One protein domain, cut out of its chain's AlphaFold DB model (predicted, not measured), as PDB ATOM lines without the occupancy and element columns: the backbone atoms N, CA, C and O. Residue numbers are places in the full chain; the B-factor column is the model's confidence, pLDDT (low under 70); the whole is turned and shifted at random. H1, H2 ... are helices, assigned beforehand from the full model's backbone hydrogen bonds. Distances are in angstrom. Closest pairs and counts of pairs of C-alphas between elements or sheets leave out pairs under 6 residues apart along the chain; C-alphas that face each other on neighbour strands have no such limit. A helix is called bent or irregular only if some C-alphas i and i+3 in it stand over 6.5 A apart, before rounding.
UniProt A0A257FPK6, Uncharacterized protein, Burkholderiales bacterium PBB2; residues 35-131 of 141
ATOM      1  N   ALA A  35      33.937  -4.435  -6.545       77.25
ATOM      2  CA  ALA A  35      35.176  -3.914  -7.119       77.25
ATOM      3  C   ALA A  35      35.679  -4.763  -8.302       77.25
ATOM      4  O   ALA A  35      36.080  -4.212  -9.331       77.25
ATOM      5  N   GLN A  36      35.613  -6.096  -8.205       80.94
ATOM      6  CA  GLN A  36      35.939  -6.986  -9.328       80.94
ATOM      7  C   GLN A  36      34.997  -6.777 -10.513       80.94
ATOM      8  O   GLN A  36      35.456  -6.682 -11.654       80.94
ATOM      9  N   ARG A  37      33.687  -6.668 -10.258       78.62
ATOM     10  CA  ARG A  37      32.700  -6.380 -11.308       78.62
ATOM     11  C   ARG A  37      33.006  -5.059 -12.002       78.62
ATOM     12  O   ARG A  37      33.046  -5.009 -13.226       78.62
ATOM     13  N   HIS A  38      33.272  -4.015 -11.229       80.94
ATOM     14  CA  HIS A  38      33.646  -2.698 -11.729       80.94
ATOM     15  C   HIS A  38      34.907  -2.736 -12.599       80.94
ATOM     16  O   HIS A  38      34.883  -2.246 -13.730       80.94
ATOM     17  N   ARG A  39      35.982  -3.376 -12.125       83.06
ATOM     18  CA  ARG A  39      37.227  -3.512 -12.892       83.06
ATOM     19  C   ARG A  39      36.988  -4.197 -14.240       83.06
ATOM     20  O   ARG A  39      37.407  -3.665 -15.264       83.06
ATOM     21  N   LYS A  40      36.231  -5.297 -14.255       83.62
ATOM     22  CA  LYS A  40      35.896  -6.019 -15.491       83.62
ATOM     23  C   LYS A  40      35.161  -5.129 -16.503       83.62
ATOM     24  O   LYS A  40      35.476  -5.148 -17.688       83.62
ATOM     25  N   ILE A  41      34.213  -4.309 -16.043       82.19
ATOM     26  CA  ILE A  41      33.465  -3.384 -16.914       82.19
ATOM     27  C   ILE A  41      34.395  -2.347 -17.549       82.19
ATOM     28  O   ILE A  41      34.251  -2.039 -18.734       82.19
ATOM     29  N   ILE A  42      35.329  -1.798 -16.770       84.75
ATOM     30  CA  ILE A  42      36.305  -0.819 -17.259       84.75
ATOM     31  C   ILE A  42      37.214  -1.460 -18.309       84.75
ATOM     32  O   ILE A  42      37.352  -0.901 -19.393       84.75
ATOM     33  N   GLU A  43      37.777  -2.635 -18.026       85.38
ATOM     34  CA  GLU A  43      38.665  -3.358 -18.948       85.38
ATOM     35  C   GLU A  43      37.968  -3.691 -20.277       85.38
ATOM     36  O   GLU A  43      38.532  -3.525 -21.362       85.38
ATOM     37  N   GLU A  44      36.704  -4.108 -20.223       81.00
ATOM     38  CA  GLU A  44      35.914  -4.364 -21.427       81.00
ATOM     39  C   GLU A  44      35.632  -3.085 -22.222       81.00
ATOM     40  O   GLU A  44      35.747  -3.075 -23.451       81.00
ATOM     41  N   ALA A  45      35.253  -2.002 -21.538       81.69
ATOM     42  CA  ALA A  45      35.012  -0.710 -22.172       81.69
ATOM     43  C   ALA A  45      36.293  -0.154 -22.813       81.69
ATOM     44  O   ALA A  45      36.242   0.355 -23.934       81.69
ATOM     45  N   GLU A  46      37.438  -0.333 -22.153       85.06
ATOM     46  CA  GLU A  46      38.765   0.002 -22.665       85.06
ATOM     47  C   GLU A  46      39.095  -0.803 -23.926       85.06
ATOM     48  O   GLU A  46      39.442  -0.221 -24.953       85.06
ATOM     49  N   SER A  47      38.895  -2.124 -23.907       84.31
ATOM     50  CA  SER A  47      39.110  -2.992 -25.074       84.31
ATOM     51  C   SER A  47      38.246  -2.586 -26.276       84.31
ATOM     52  O   SER A  47      38.726  -2.499 -27.412       84.31
ATOM     53  N   VAL A  48      36.969  -2.265 -26.038       80.75
ATOM     54  CA  VAL A  48      36.068  -1.752 -27.081       80.75
ATOM     55  C   VAL A  48      36.555  -0.406 -27.613       80.75
ATOM     56  O   VAL A  48      36.579  -0.212 -28.831       80.75
ATOM     57  N   ALA A  49      36.965   0.511 -26.735       79.38
ATOM     58  CA  ALA A  49      37.490   1.811 -27.136       79.38
ATOM     59  C   ALA A  49      38.749   1.673 -27.996       79.38
ATOM     60  O   ALA A  49      38.823   2.266 -29.070       79.38
ATOM     61  N   MET A  50      39.682   0.816 -27.588       81.62
ATOM     62  CA  MET A  50      40.916   0.527 -28.318       81.62
ATOM     63  C   MET A  50      40.650  -0.042 -29.715       81.62
ATOM     64  O   MET A  50      41.239   0.418 -30.692       81.62
ATOM     65  N   ARG A  51      39.712  -0.988 -29.851       80.62
ATOM     66  CA  ARG A  51      39.316  -1.534 -31.163       80.62
ATOM     67  C   ARG A  51      38.671  -0.491 -32.065       80.62
ATOM     68  O   ARG A  51      38.938  -0.466 -33.266       80.62
ATOM     69  N   LEU A  52      37.812   0.355 -31.497       77.75
ATOM     70  CA  LEU A  52      37.162   1.432 -32.238       77.75
ATOM     71  C   LEU A  52      38.181   2.458 -32.724       77.75
ATOM     72  O   LEU A  52      38.153   2.805 -33.900       77.75
ATOM     73  N   ILE A  53      39.127   2.853 -31.873       78.12
ATOM     74  CA  ILE A  53      40.236   3.741 -32.241       78.12
ATOM     75  C   ILE A  53      41.100   3.108 -33.335       78.12
ATOM     76  O   ILE A  53      41.368   3.758 -34.342       78.12
ATOM     77  N   GLY A  54      41.476   1.832 -33.191       75.62
ATOM     78  CA  GLY A  54      42.237   1.102 -34.212       75.62
ATOM     79  C   GLY A  54      41.507   1.002 -35.555       75.62
ATOM     80  O   GLY A  54      42.135   1.026 -36.606       75.62
ATOM     81  N   SER A  55      40.173   0.966 -35.525       76.38
ATOM     82  CA  SER A  55      39.311   0.962 -36.714       76.38
ATOM     83  C   SER A  55      38.938   2.369 -37.205       76.38
ATOM     84  O   SER A  55      38.078   2.493 -38.075       76.38
ATOM     85  N   ASN A  56      39.508   3.427 -36.614       73.94
ATOM     86  CA  ASN A  56      39.170   4.833 -36.861       73.94
ATOM     87  C   ASN A  56      37.659   5.144 -36.742       73.94
ATOM     88  O   ASN A  56      37.106   5.981 -37.456       73.94
ATOM     89  N   LYS A  57      36.962   4.439 -35.843       72.81
ATOM     90  CA  LYS A  57      35.529   4.595 -35.567       72.81
ATOM     91  C   LYS A  57      35.311   5.361 -34.267       72.81
ATOM     92  O   LYS A  57      36.010   5.174 -33.275       72.81
ATOM     93  N   ARG A  58      34.255   6.176 -34.241       72.31
ATOM     94  CA  ARG A  58      33.870   6.957 -33.054       72.31
ATOM     95  C   ARG A  58      33.466   6.038 -31.900       72.31
ATOM     96  O   ARG A  58      32.696   5.096 -32.108       72.31
ATOM     97  N   LEU A  59      33.892   6.370 -30.682       74.56
ATOM     98  CA  LEU A  59      33.433   5.714 -29.456       74.56
ATOM     99  C   LEU A  59      31.985   6.131 -29.165       74.56
ATOM    100  O   LEU A  59      31.732   7.095 -28.460       74.56
ATOM    101  N   THR A  60      31.013   5.440 -29.753       72.88
ATOM    102  CA  THR A  60      29.577   5.654 -29.503       72.88
ATOM    103  C   THR A  60      28.934   4.349 -29.061       72.88
ATOM    104  O   THR A  60      29.445   3.276 -29.376       72.88
ATOM    105  N   ARG A  61      27.782   4.409 -28.377       69.69
ATOM    106  CA  ARG A  61      27.046   3.197 -27.972       69.69
ATOM    107  C   ARG A  61      26.743   2.285 -29.169       69.69
ATOM    108  O   ARG A  61      26.915   1.080 -29.054       69.69
ATOM    109  N   ARG A  62      26.357   2.867 -30.312       69.44
ATOM    110  CA  ARG A  62      26.070   2.142 -31.562       69.44
ATOM    111  C   ARG A  62      27.311   1.425 -32.097       69.44
ATOM    112  O   ARG A  62      27.257   0.243 -32.416       69.44
ATOM    113  N   ASN A  63      28.451   2.107 -32.148       70.44
ATOM    114  CA  ASN A  63      29.689   1.494 -32.633       70.44
ATOM    115  C   ASN A  63      30.234   0.452 -31.647       70.44
ATOM    116  O   ASN A  63      30.702  -0.603 -32.066       70.44
ATOM    117  N   ALA A  64      30.104   0.707 -30.344       71.56
ATOM    118  CA  ALA A  64      30.436  -0.248 -29.295       71.56
ATOM    119  C   ALA A  64      29.574  -1.514 -29.385       71.56
ATOM    120  O   ALA A  64      30.103  -2.613 -29.239       71.56
ATOM    121  N   SER A  65      28.274  -1.392 -29.689       69.38
ATOM    122  CA  SER A  65      27.419  -2.561 -29.917       69.38
ATOM    123  C   SER A  65      27.827  -3.348 -31.162       69.38
ATOM    124  O   SER A  65      27.814  -4.567 -31.098       69.38
ATOM    125  N   PHE A  66      28.267  -2.687 -32.241       66.50
ATOM    126  CA  PHE A  66      28.771  -3.371 -33.444       66.50
ATOM    127  C   PHE A  66      30.093  -4.115 -33.214       66.50
ATOM    128  O   PHE A  66      30.288  -5.209 -33.732       66.50
ATOM    129  N   VAL A  67      31.006  -3.548 -32.418       68.12
ATOM    130  CA  VAL A  67      32.249  -4.240 -32.027       68.12
ATOM    131  C   VAL A  67      31.957  -5.408 -31.083       68.12
ATOM    132  O   VAL A  67      32.666  -6.412 -31.114       68.12
ATOM    133  N   ARG A  68      30.895  -5.307 -30.276       63.25
ATOM    134  CA  ARG A  68      30.412  -6.402 -29.426       63.25
ATOM    135  C   ARG A  68      29.716  -7.516 -30.200       63.25
ATOM    136  O   ARG A  68      29.822  -8.651 -29.776       63.25
ATOM    137  N   SER A  69      29.041  -7.260 -31.319       56.22
ATOM    138  CA  SER A  69      28.415  -8.349 -32.092       56.22
ATOM    139  C   SER A  69      29.429  -9.259 -32.791       56.22
ATOM    140  O   SER A  69      29.119 -10.417 -33.040       56.22
ATOM    141  N   GLY A  70      30.639  -8.767 -33.082       47.69
ATOM    142  CA  GLY A  70      31.722  -9.568 -33.672       47.69
ATOM    143  C   GLY A  70      32.614 -10.281 -32.654       47.69
ATOM    144  O   GLY A  70      33.440 -11.107 -33.032       47.69
ATOM    145  N   VAL A  71      32.477  -9.970 -31.364       46.06
ATOM    146  CA  VAL A  71      33.268 -10.592 -30.305       46.06
ATOM    147  C   VAL A  71      32.300 -11.133 -29.282       46.06
ATOM    148  O   VAL A  71      31.596 -10.358 -28.650       46.06
ATOM    149  N   SER A  72      32.307 -12.451 -29.089       40.59
ATOM    150  CA  SER A  72      31.629 -13.137 -27.986       40.59
ATOM    151  C   SER A  72      32.249 -12.727 -26.638       40.59
ATOM    152  O   SER A  72      32.845 -13.515 -25.915       40.59
ATOM    153  N   LEU A  73      32.197 -11.436 -26.319       41.44
ATOM    154  CA  LEU A  73      32.444 -10.900 -25.002       41.44
ATOM    155  C   LEU A  73      31.107 -11.030 -24.307       41.44
ATOM    156  O   LEU A  73      30.210 -10.204 -24.471       41.44
ATOM    157  N   GLN A  74      30.995 -12.130 -23.571       40.12
ATOM    158  CA  GLN A  74      30.075 -12.275 -22.465       40.12
ATOM    159  C   GLN A  74      30.239 -11.056 -21.548       40.12
ATOM    160  O   GLN A  74      30.900 -11.128 -20.511       40.12
ATOM    161  N   LEU A  75      29.558  -9.954 -21.874       44.69
ATOM    162  CA  LEU A  75      28.926  -9.189 -20.823       44.69
ATOM    163  C   LEU A  75      27.951 -10.158 -20.220       44.69
ATOM    164  O   LEU A  75      26.828 -10.332 -20.687       44.69
ATOM    165  N   SER A  76      28.467 -10.851 -19.213       44.22
ATOM    166  CA  SER A  76      27.690 -11.551 -18.232       44.22
ATOM    167  C   SER A  76      26.472 -10.667 -17.994       44.22
ATOM    168  O   SER A  76      26.625  -9.506 -17.609       44.22
ATOM    169  N   HIS A  77      25.281 -11.201 -18.258       42.75
ATOM    170  CA  HIS A  77      23.973 -10.586 -18.013       42.75
ATOM    171  C   HIS A  77      23.793 -10.006 -16.584       42.75
ATOM    172  O   HIS A  77      22.723  -9.527 -16.237       42.75
ATOM    173  N   ALA A  78      24.837 -10.034 -15.754       41.84
ATOM    174  CA  ALA A  78      24.965  -9.482 -14.422       41.84
ATOM    175  C   ALA A  78      25.314  -7.978 -14.367       41.84
ATOM    176  O   ALA A  78      25.180  -7.390 -13.296       41.84
ATOM    177  N   VAL A  79      25.766  -7.341 -15.459       49.16
ATOM    178  CA  VAL A  79      26.052  -5.892 -15.460       49.16
ATOM    179  C   VAL A  79      24.919  -5.135 -16.138       49.16
ATOM    180  O   VAL A  79      24.650  -5.325 -17.323       49.16
ATOM    181  N   GLN A  80      24.271  -4.242 -15.389       59.22
ATOM    182  CA  GLN A  80      23.172  -3.429 -15.898       59.22
ATOM    183  C   GLN A  80      23.618  -2.616 -17.132       59.22
ATOM    184  O   GLN A  80      24.661  -1.948 -17.086       59.22
ATOM    185  N   PRO A  81      22.840  -2.619 -18.232       62.09
ATOM    186  CA  PRO A  81      23.197  -1.941 -19.482       62.09
ATOM    187  C   PRO A  81      23.452  -0.436 -19.301       62.09
ATOM    188  O   PRO A  81      24.250   0.153 -20.033       62.09
ATOM    189  N   GLU A  82      22.840   0.170 -18.284       67.81
ATOM    190  CA  GLU A  82      23.040   1.567 -17.894       67.81
ATOM    191  C   GLU A  82      24.454   1.845 -17.376       67.81
ATOM    192  O   GLU A  82      25.058   2.854 -17.739       67.81
ATOM    193  N   THR A  83      25.030   0.929 -16.590       71.56
ATOM    194  CA  THR A  83      26.383   1.091 -16.028       71.56
ATOM    195  C   THR A  83      27.428   1.074 -17.139       71.56
ATOM    196  O   THR A  83      28.319   1.916 -17.175       71.56
ATOM    197  N   THR A  84      27.274   0.175 -18.112       72.69
ATOM    198  CA  THR A  84      28.156   0.130 -19.286       72.69
ATOM    199  C   THR A  84      28.049   1.408 -20.121       72.69
ATOM    200  O   THR A  84      29.062   1.960 -20.550       72.69
ATOM    201  N   ALA A  85      26.826   1.885 -20.374       73.06
ATOM    202  CA  ALA A  85      26.611   3.111 -21.137       73.06
ATOM    203  C   ALA A  85      27.231   4.328 -20.434       73.06
ATOM    204  O   ALA A  85      27.847   5.163 -21.096       73.06
ATOM    205  N   ALA A  86      27.126   4.384 -19.105       77.56
ATOM    206  CA  ALA A  86      27.750   5.409 -18.284       77.56
ATOM    207  C   ALA A  86      29.282   5.355 -18.348       77.56
ATOM    208  O   ALA A  86      29.902   6.387 -18.578       77.56
ATOM    209  N   VAL A  87      29.896   4.172 -18.235       81.00
ATOM    210  CA  VAL A  87      31.358   4.018 -18.351       81.00
ATOM    211  C   VAL A  87      31.851   4.468 -19.726       81.00
ATOM    212  O   VAL A  87      32.781   5.263 -19.811       81.00
ATOM    213  N   LEU A  88      31.184   4.054 -20.809       79.25
ATOM    214  CA  LEU A  88      31.530   4.507 -22.162       79.25
ATOM    215  C   LEU A  88      31.367   6.025 -22.322       79.25
ATOM    216  O   LEU A  88      32.195   6.667 -22.964       79.25
ATOM    217  N   ALA A  89      30.316   6.613 -21.746       77.75
ATOM    218  CA  ALA A  89      30.108   8.058 -21.760       77.75
ATOM    219  C   ALA A  89      31.204   8.808 -20.987       77.75
ATOM    220  O   ALA A  89      31.704   9.820 -21.473       77.75
ATOM    221  N   LEU A  90      31.615   8.304 -19.821       80.12
ATOM    222  CA  LEU A  90      32.696   8.888 -19.027       80.12
ATOM    223  C   LEU A  90      34.044   8.765 -19.733       80.12
ATOM    224  O   LEU A  90      34.784   9.745 -19.787       80.12
ATOM    225  N   MET A  91      34.316   7.627 -20.374       82.19
ATOM    226  CA  MET A  91      35.498   7.471 -21.217       82.19
ATOM    227  C   MET A  91      35.505   8.482 -22.363       82.19
ATOM    228  O   MET A  91      36.511   9.146 -22.573       82.19
ATOM    229  N   ARG A  92      34.381   8.688 -23.066       80.94
ATOM    230  CA  ARG A  92      34.289   9.734 -24.103       80.94
ATOM    231  C   ARG A  92      34.632  11.118 -23.553       80.94
ATOM    232  O   ARG A  92      35.423  11.822 -24.174       80.94
ATOM    233  N   ILE A  93      34.078  11.488 -22.396       78.88
ATOM    234  CA  ILE A  93      34.359  12.776 -21.740       78.88
ATOM    235  C   ILE A  93      35.850  12.896 -21.406       78.88
ATOM    236  O   ILE A  93      36.471  13.899 -21.751       78.88
ATOM    237  N   GLY A  94      36.440  11.869 -20.789       76.56
ATOM    238  CA  GLY A  94      37.865  11.845 -20.450       76.56
ATOM    239  C   GLY A  94      38.775  11.921 -21.681       76.56
ATOM    240  O   GLY A  94      39.848  12.525 -21.634       76.56
ATOM    241  N   LEU A  95      38.320  11.381 -22.812       76.88
ATOM    242  CA  LEU A  95      38.967  11.476 -24.122       76.88
ATOM    243  C   LEU A  95      38.714  12.821 -24.838       76.88
ATOM    244  O   LEU A  95      39.212  13.003 -25.943       76.88
ATOM    245  N   GLY A  96      37.999  13.768 -24.219       72.75
ATOM    246  CA  GLY A  96      37.810  15.136 -24.720       72.75
ATOM    247  C   GLY A  96      36.434  15.434 -25.323       72.75
ATOM    248  O   GLY A  96      36.203  16.548 -25.793       72.75
ATOM    249  N   ASP A  97      35.497  14.484 -25.296       73.25
ATOM    250  CA  ASP A  97      34.156  14.683 -25.844       73.25
ATOM    251  C   ASP A  97      33.290  15.580 -24.945       73.25
ATOM    252  O   ASP A  97      32.778  15.160 -23.903       73.25
ATOM    253  N   ARG A  98      33.076  16.825 -25.383       68.12
ATOM    254  CA  ARG A  98      32.270  17.827 -24.663       68.12
ATOM    255  C   ARG A  98      30.760  17.695 -24.889       68.12
ATOM    256  O   ARG A  98      29.990  18.361 -24.203       68.12
ATOM    257  N   THR A  99      30.315  16.850 -25.823       67.06
ATOM    258  CA  THR A  99      28.884  16.700 -26.157       67.06
ATOM    259  C   THR A  99      28.128  15.825 -25.162       67.06
ATOM    260  O   THR A  99      26.900  15.873 -25.077       67.06
ATOM    261  N   THR A 100      28.850  15.039 -24.365       64.25
ATOM    262  CA  THR A 100      28.245  14.046 -23.478       64.25
ATOM    263  C   THR A 100      27.956  14.654 -22.103       64.25
ATOM    264  O   THR A 100      28.865  14.976 -21.341       64.25
ATOM    265  N   ARG A 101      26.674  14.797 -21.740       63.09
ATOM    266  CA  ARG A 101      26.254  15.270 -20.408       63.09
ATOM    267  C   ARG A 101      25.977  14.076 -19.490       63.09
ATOM    268  O   ARG A 101      24.871  13.556 -19.485       63.09
ATOM    269  N   TYR A 102      26.977  13.639 -18.718       65.50
ATOM    270  CA  TYR A 102      26.846  12.471 -17.818       65.50
ATOM    271  C   TYR A 102      27.247  12.727 -16.349       65.50
ATOM    272  O   TYR A 102      27.392  11.797 -15.555       65.50
ATOM    273  N   ARG A 103      27.375  14.002 -15.947       59.31
ATOM    274  CA  ARG A 103      27.875  14.412 -14.615       59.31
ATOM    275  C   ARG A 103      27.058  13.884 -13.427       59.31
ATOM    276  O   ARG A 103      27.633  13.621 -12.377       59.31
ATOM    277  N   ALA A 104      25.739  13.735 -13.564       61.88
ATOM    278  CA  ALA A 104      24.881  13.320 -12.450       61.88
ATOM    279  C   ALA A 104      25.083  11.845 -12.057       61.88
ATOM    280  O   ALA A 104      25.029  11.510 -10.876       61.88
ATOM    281  N   MET A 105      25.356  10.974 -13.033       64.56
ATOM    282  CA  MET A 105      25.507   9.535 -12.805       64.56
ATOM    283  C   MET A 105      26.913   9.179 -12.303       64.56
ATOM    284  O   MET A 105      27.048   8.329 -11.429       64.56
ATOM    285  N   ALA A 106      27.938   9.920 -12.748       63.84
ATOM    286  CA  ALA A 106      29.309   9.817 -12.235       63.84
ATOM    287  C   ALA A 106      29.384   9.996 -10.710       63.84
ATOM    288  O   ALA A 106      30.097   9.276 -10.023       63.84
ATOM    289  N   ARG A 107      28.581  10.910 -10.149       66.69
ATOM    290  CA  ARG A 107      28.538  11.158  -8.696       66.69
ATOM    291  C   ARG A 107      28.054   9.955  -7.884       66.69
ATOM    292  O   ARG A 107      28.351   9.875  -6.701       66.69
ATOM    293  N   ARG A 108      27.307   9.032  -8.499       68.06
ATOM    294  CA  ARG A 108      26.775   7.825  -7.842       68.06
ATOM    295  C   ARG A 108      27.718   6.626  -7.937       68.06
ATOM    296  O   ARG A 108      27.453   5.606  -7.314       68.06
ATOM    297  N   MET A 109      28.784   6.739  -8.724       69.88
ATOM    298  CA  MET A 109      29.643   5.622  -9.117       69.88
ATOM    299  C   MET A 109      30.784   5.323  -8.132       69.88
ATOM    300  O   MET A 109      31.377   4.253  -8.207       69.88
ATOM    301  N   GLY A 110      31.025   6.206  -7.158       76.38
ATOM    302  CA  GLY A 110      32.091   6.051  -6.166       76.38
ATOM    303  C   GLY A 110      33.468   6.432  -6.716       76.38
ATOM    304  O   GLY A 110      33.748   6.285  -7.904       76.38
ATOM    305  N   THR A 111      34.329   6.957  -5.847       78.75
ATOM    306  CA  THR A 111      35.616   7.561  -6.226       78.75
ATOM    307  C   THR A 111      36.568   6.554  -6.865       78.75
ATOM    308  O   THR A 111      37.146   6.840  -7.908       78.75
ATOM    309  N   ASP A 112      36.664   5.346  -6.307       77.62
ATOM    310  CA  ASP A 112      37.563   4.299  -6.813       77.62
ATOM    311  C   ASP A 112      37.194   3.856  -8.231       77.62
ATOM    312  O   ASP A 112      38.061   3.587  -9.062       77.62
ATOM    313  N   PHE A 113      35.895   3.819  -8.534       79.50
ATOM    314  CA  PHE A 113      35.427   3.450  -9.861       79.50
ATOM    315  C   PHE A 113      35.733   4.544 -10.888       79.50
ATOM    316  O   PHE A 113      36.162   4.237 -11.997       79.50
ATOM    317  N   LEU A 114      35.570   5.816 -10.508       82.31
ATOM    318  CA  LEU A 114      35.944   6.949 -11.357       82.31
ATOM    319  C   LEU A 114      37.454   6.987 -11.618       82.31
ATOM    320  O   LEU A 114      37.850   7.137 -12.770       82.31
ATOM    321  N   ASN A 115      38.281   6.754 -10.593       84.19
ATOM    322  CA  ASN A 115      39.736   6.665 -10.746       84.19
ATOM    323  C   ASN A 115      40.127   5.559 -11.737       84.19
ATOM    324  O   ASN A 115      40.945   5.785 -12.625       84.19
ATOM    325  N   GLY A 116      39.487   4.387 -11.652       83.50
ATOM    326  CA  GLY A 116      39.724   3.302 -12.606       83.50
ATOM    327  C   GLY A 116      39.348   3.663 -14.050       83.50
ATOM    328  O   GLY A 116      40.041   3.262 -14.988       83.50
ATOM    329  N   ILE A 117      38.278   4.443 -14.250       83.44
ATOM    330  CA  ILE A 117      37.896   4.955 -15.575       83.44
ATOM    331  C   ILE A 117      38.939   5.953 -16.084       83.44
ATOM    332  O   ILE A 117      39.337   5.865 -17.246       83.44
ATOM    333  N   ASP A 118      39.404   6.870 -15.237       83.31
ATOM    334  CA  ASP A 118      40.417   7.859 -15.609       83.31
ATOM    335  C   ASP A 118      41.748   7.193 -15.981       83.31
ATOM    336  O   ASP A 118      42.340   7.530 -17.006       83.31
ATOM    337  N   GLU A 119      42.190   6.186 -15.225       87.06
ATOM    338  CA  GLU A 119      43.368   5.384 -15.571       87.06
ATOM    339  C   GLU A 119      43.222   4.704 -16.938       87.06
ATOM    340  O   GLU A 119      44.144   4.750 -17.758       87.06
ATOM    341  N   ALA A 120      42.060   4.105 -17.212       85.19
ATOM    342  CA  ALA A 120      41.774   3.501 -18.510       85.19
ATOM    343  C   ALA A 120      41.793   4.544 -19.635       85.19
ATOM    344  O   ALA A 120      42.378   4.309 -20.690       85.19
ATOM    345  N   VAL A 121      41.234   5.735 -19.407       84.94
ATOM    346  CA  VAL A 121      41.313   6.856 -20.354       84.94
ATOM    347  C   VAL A 121      42.766   7.231 -20.639       84.94
ATOM    348  O   VAL A 121      43.116   7.415 -21.803       84.94
ATOM    349  N   GLN A 122      43.628   7.315 -19.622       84.88
ATOM    350  CA  GLN A 122      45.045   7.629 -19.829       84.88
ATOM    351  C   GLN A 122      45.771   6.540 -20.628       84.88
ATOM    352  O   GLN A 122      46.545   6.859 -21.532       84.88
ATOM    353  N   ARG A 123      45.487   5.258 -20.361       86.12
ATOM    354  CA  ARG A 123      46.025   4.140 -21.157       86.12
ATOM    355  C   ARG A 123      45.585   4.224 -22.617       86.12
ATOM    356  O   ARG A 123      46.425   4.112 -23.509       86.12
ATOM    357  N   ILE A 124      44.305   4.512 -22.859       83.12
ATOM    358  CA  ILE A 124      43.760   4.708 -24.206       83.12
ATOM    359  C   ILE A 124      44.449   5.886 -24.903       83.12
ATOM    360  O   ILE A 124      44.868   5.742 -26.047       83.12
ATOM    361  N   LYS A 125      44.611   7.032 -24.230       81.88
ATOM    362  CA  LYS A 125      45.313   8.204 -24.785       81.88
ATOM    363  C   LYS A 125      46.745   7.869 -25.180       81.88
ATOM    364  O   LYS A 125      47.158   8.160 -26.299       81.88
ATOM    365  N   LYS A 126      47.478   7.197 -24.289       84.75
ATOM    366  CA  LYS A 126      48.857   6.769 -24.538       84.75
ATOM    367  C   LYS A 126      48.955   5.829 -25.740       84.75
ATOM    368  O   LYS A 126      49.881   5.954 -26.532       84.75
ATOM    369  N   ALA A 127      48.010   4.903 -25.887       80.38
ATOM    370  CA  ALA A 127      48.004   3.948 -26.991       80.38
ATOM    371  C   ALA A 127      47.494   4.543 -28.318       80.38
ATOM    372  O   ALA A 127      47.900   4.104 -29.394       80.38
ATOM    373  N   ALA A 128      46.608   5.537 -28.256       71.50
ATOM    374  CA  ALA A 128      46.068   6.221 -29.426       71.50
ATOM    375  C   ALA A 128      47.025   7.288 -29.988       71.50
ATOM    376  O   ALA A 128      47.006   7.529 -31.197       71.50
ATOM    377  N   GLY A 129      47.853   7.917 -29.145       69.25
ATOM    378  CA  GLY A 129      48.656   9.084 -29.528       69.25
ATOM    379  C   GLY A 129      47.782  10.239 -30.047       69.25
ATOM    380  O   GLY A 129      46.610  10.353 -29.683       69.25
ATOM    381  N   ASP A 130      48.308  11.044 -30.978       56.34
ATOM    382  CA  ASP A 130      47.587  12.164 -31.623       56.34
ATOM    383  C   ASP A 130      46.439  11.735 -32.558       56.34
ATOM    384  O   ASP A 130      45.727  12.574 -33.116       56.34
ATOM    385  N   ARG A 131      46.172  10.427 -32.711       54.62
ATOM    386  CA  ARG A 131      45.038   9.931 -33.518       54.62
ATOM    387  C   ARG A 131      43.682  10.400 -32.978       54.62
ATOM    388  O   ARG A 131      42.679  10.322 -33.684       54.62
TER     389      ARG A 131
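This is residues 35 to 131 of the 141 residues of an uncharacterized protein of Burkholderiales bacterium PBB2 (UniProt A0A257FPK6). Two long helices, H5 and H1, lie side by side and run the same way, and H3 crosses one side of this pair. H2 packs on residues 48 to 52 of H1, about perpendicular to it, and the small H4 sits beside H3. The printed part has 97 residues with five named helices, H1 to H5 in order along the chain, and no named strand; the class is all helix. The whole is compact and rounded, with a radius of gyration of the C-alphas of 12.6 A and spans of 32 by 29 by 22 A.

H5, residues 111 to 131, is 29.0 A long, from C-alpha 111 at (35.616, 7.561, -6.226) to C-alpha 131 at (45.038, 9.931, -33.518). It has a kink of 49 degrees near residue 125 and is irregular, C-alphas 127 and 130 being 9.4 A apart. H1, residues 35 to 54, begins at (35.176, -3.914, -7.119) and measures 28.4 A. H3, residues 81 to 94, measures 20.2 A, H2, residues 61 to 69, 12.3 A, and H4, residues 103 to 106, 5.4 A.

H5 touches H1 at a shallow tilt of 16 degrees, the same way, closest at the C-alphas of Ala 120 and Glu 46, 6.2 A. H3 touches H5 at a steep tilt of 55 degrees, closest at C-alphas 91 and 121, 5.9 A. H3 also touches H1, 58 degrees, closest at C-alphas 88 and 45, 6.3 A. H2 touches residues 48 to 52 of H1, about perpendicular at 86 degrees, closest at C-alphas 64 and 48, 6.2 A. H4 only just touches H3, with 3 pairs of C-alphas within 8 A, closest at C-alphas 105 and 86, 7.2 A; H4 is apart from H1. Each O i to N i+4 pair is within hydrogen-bond range in H1, H2 and H3, and 15 of 17 are in H5; H4 is too short for one.

The farthest C-alphas, of Ala 78 and Asp 130, are 35.7 A apart. The printed part has no cut, and the link from H2 to H3 is long, with 11 residues. The mean pLDDT of the printed part is 71.9, with residues 61 to 62, 65 to 82, 98 to 109 and 129 to 131 under 70.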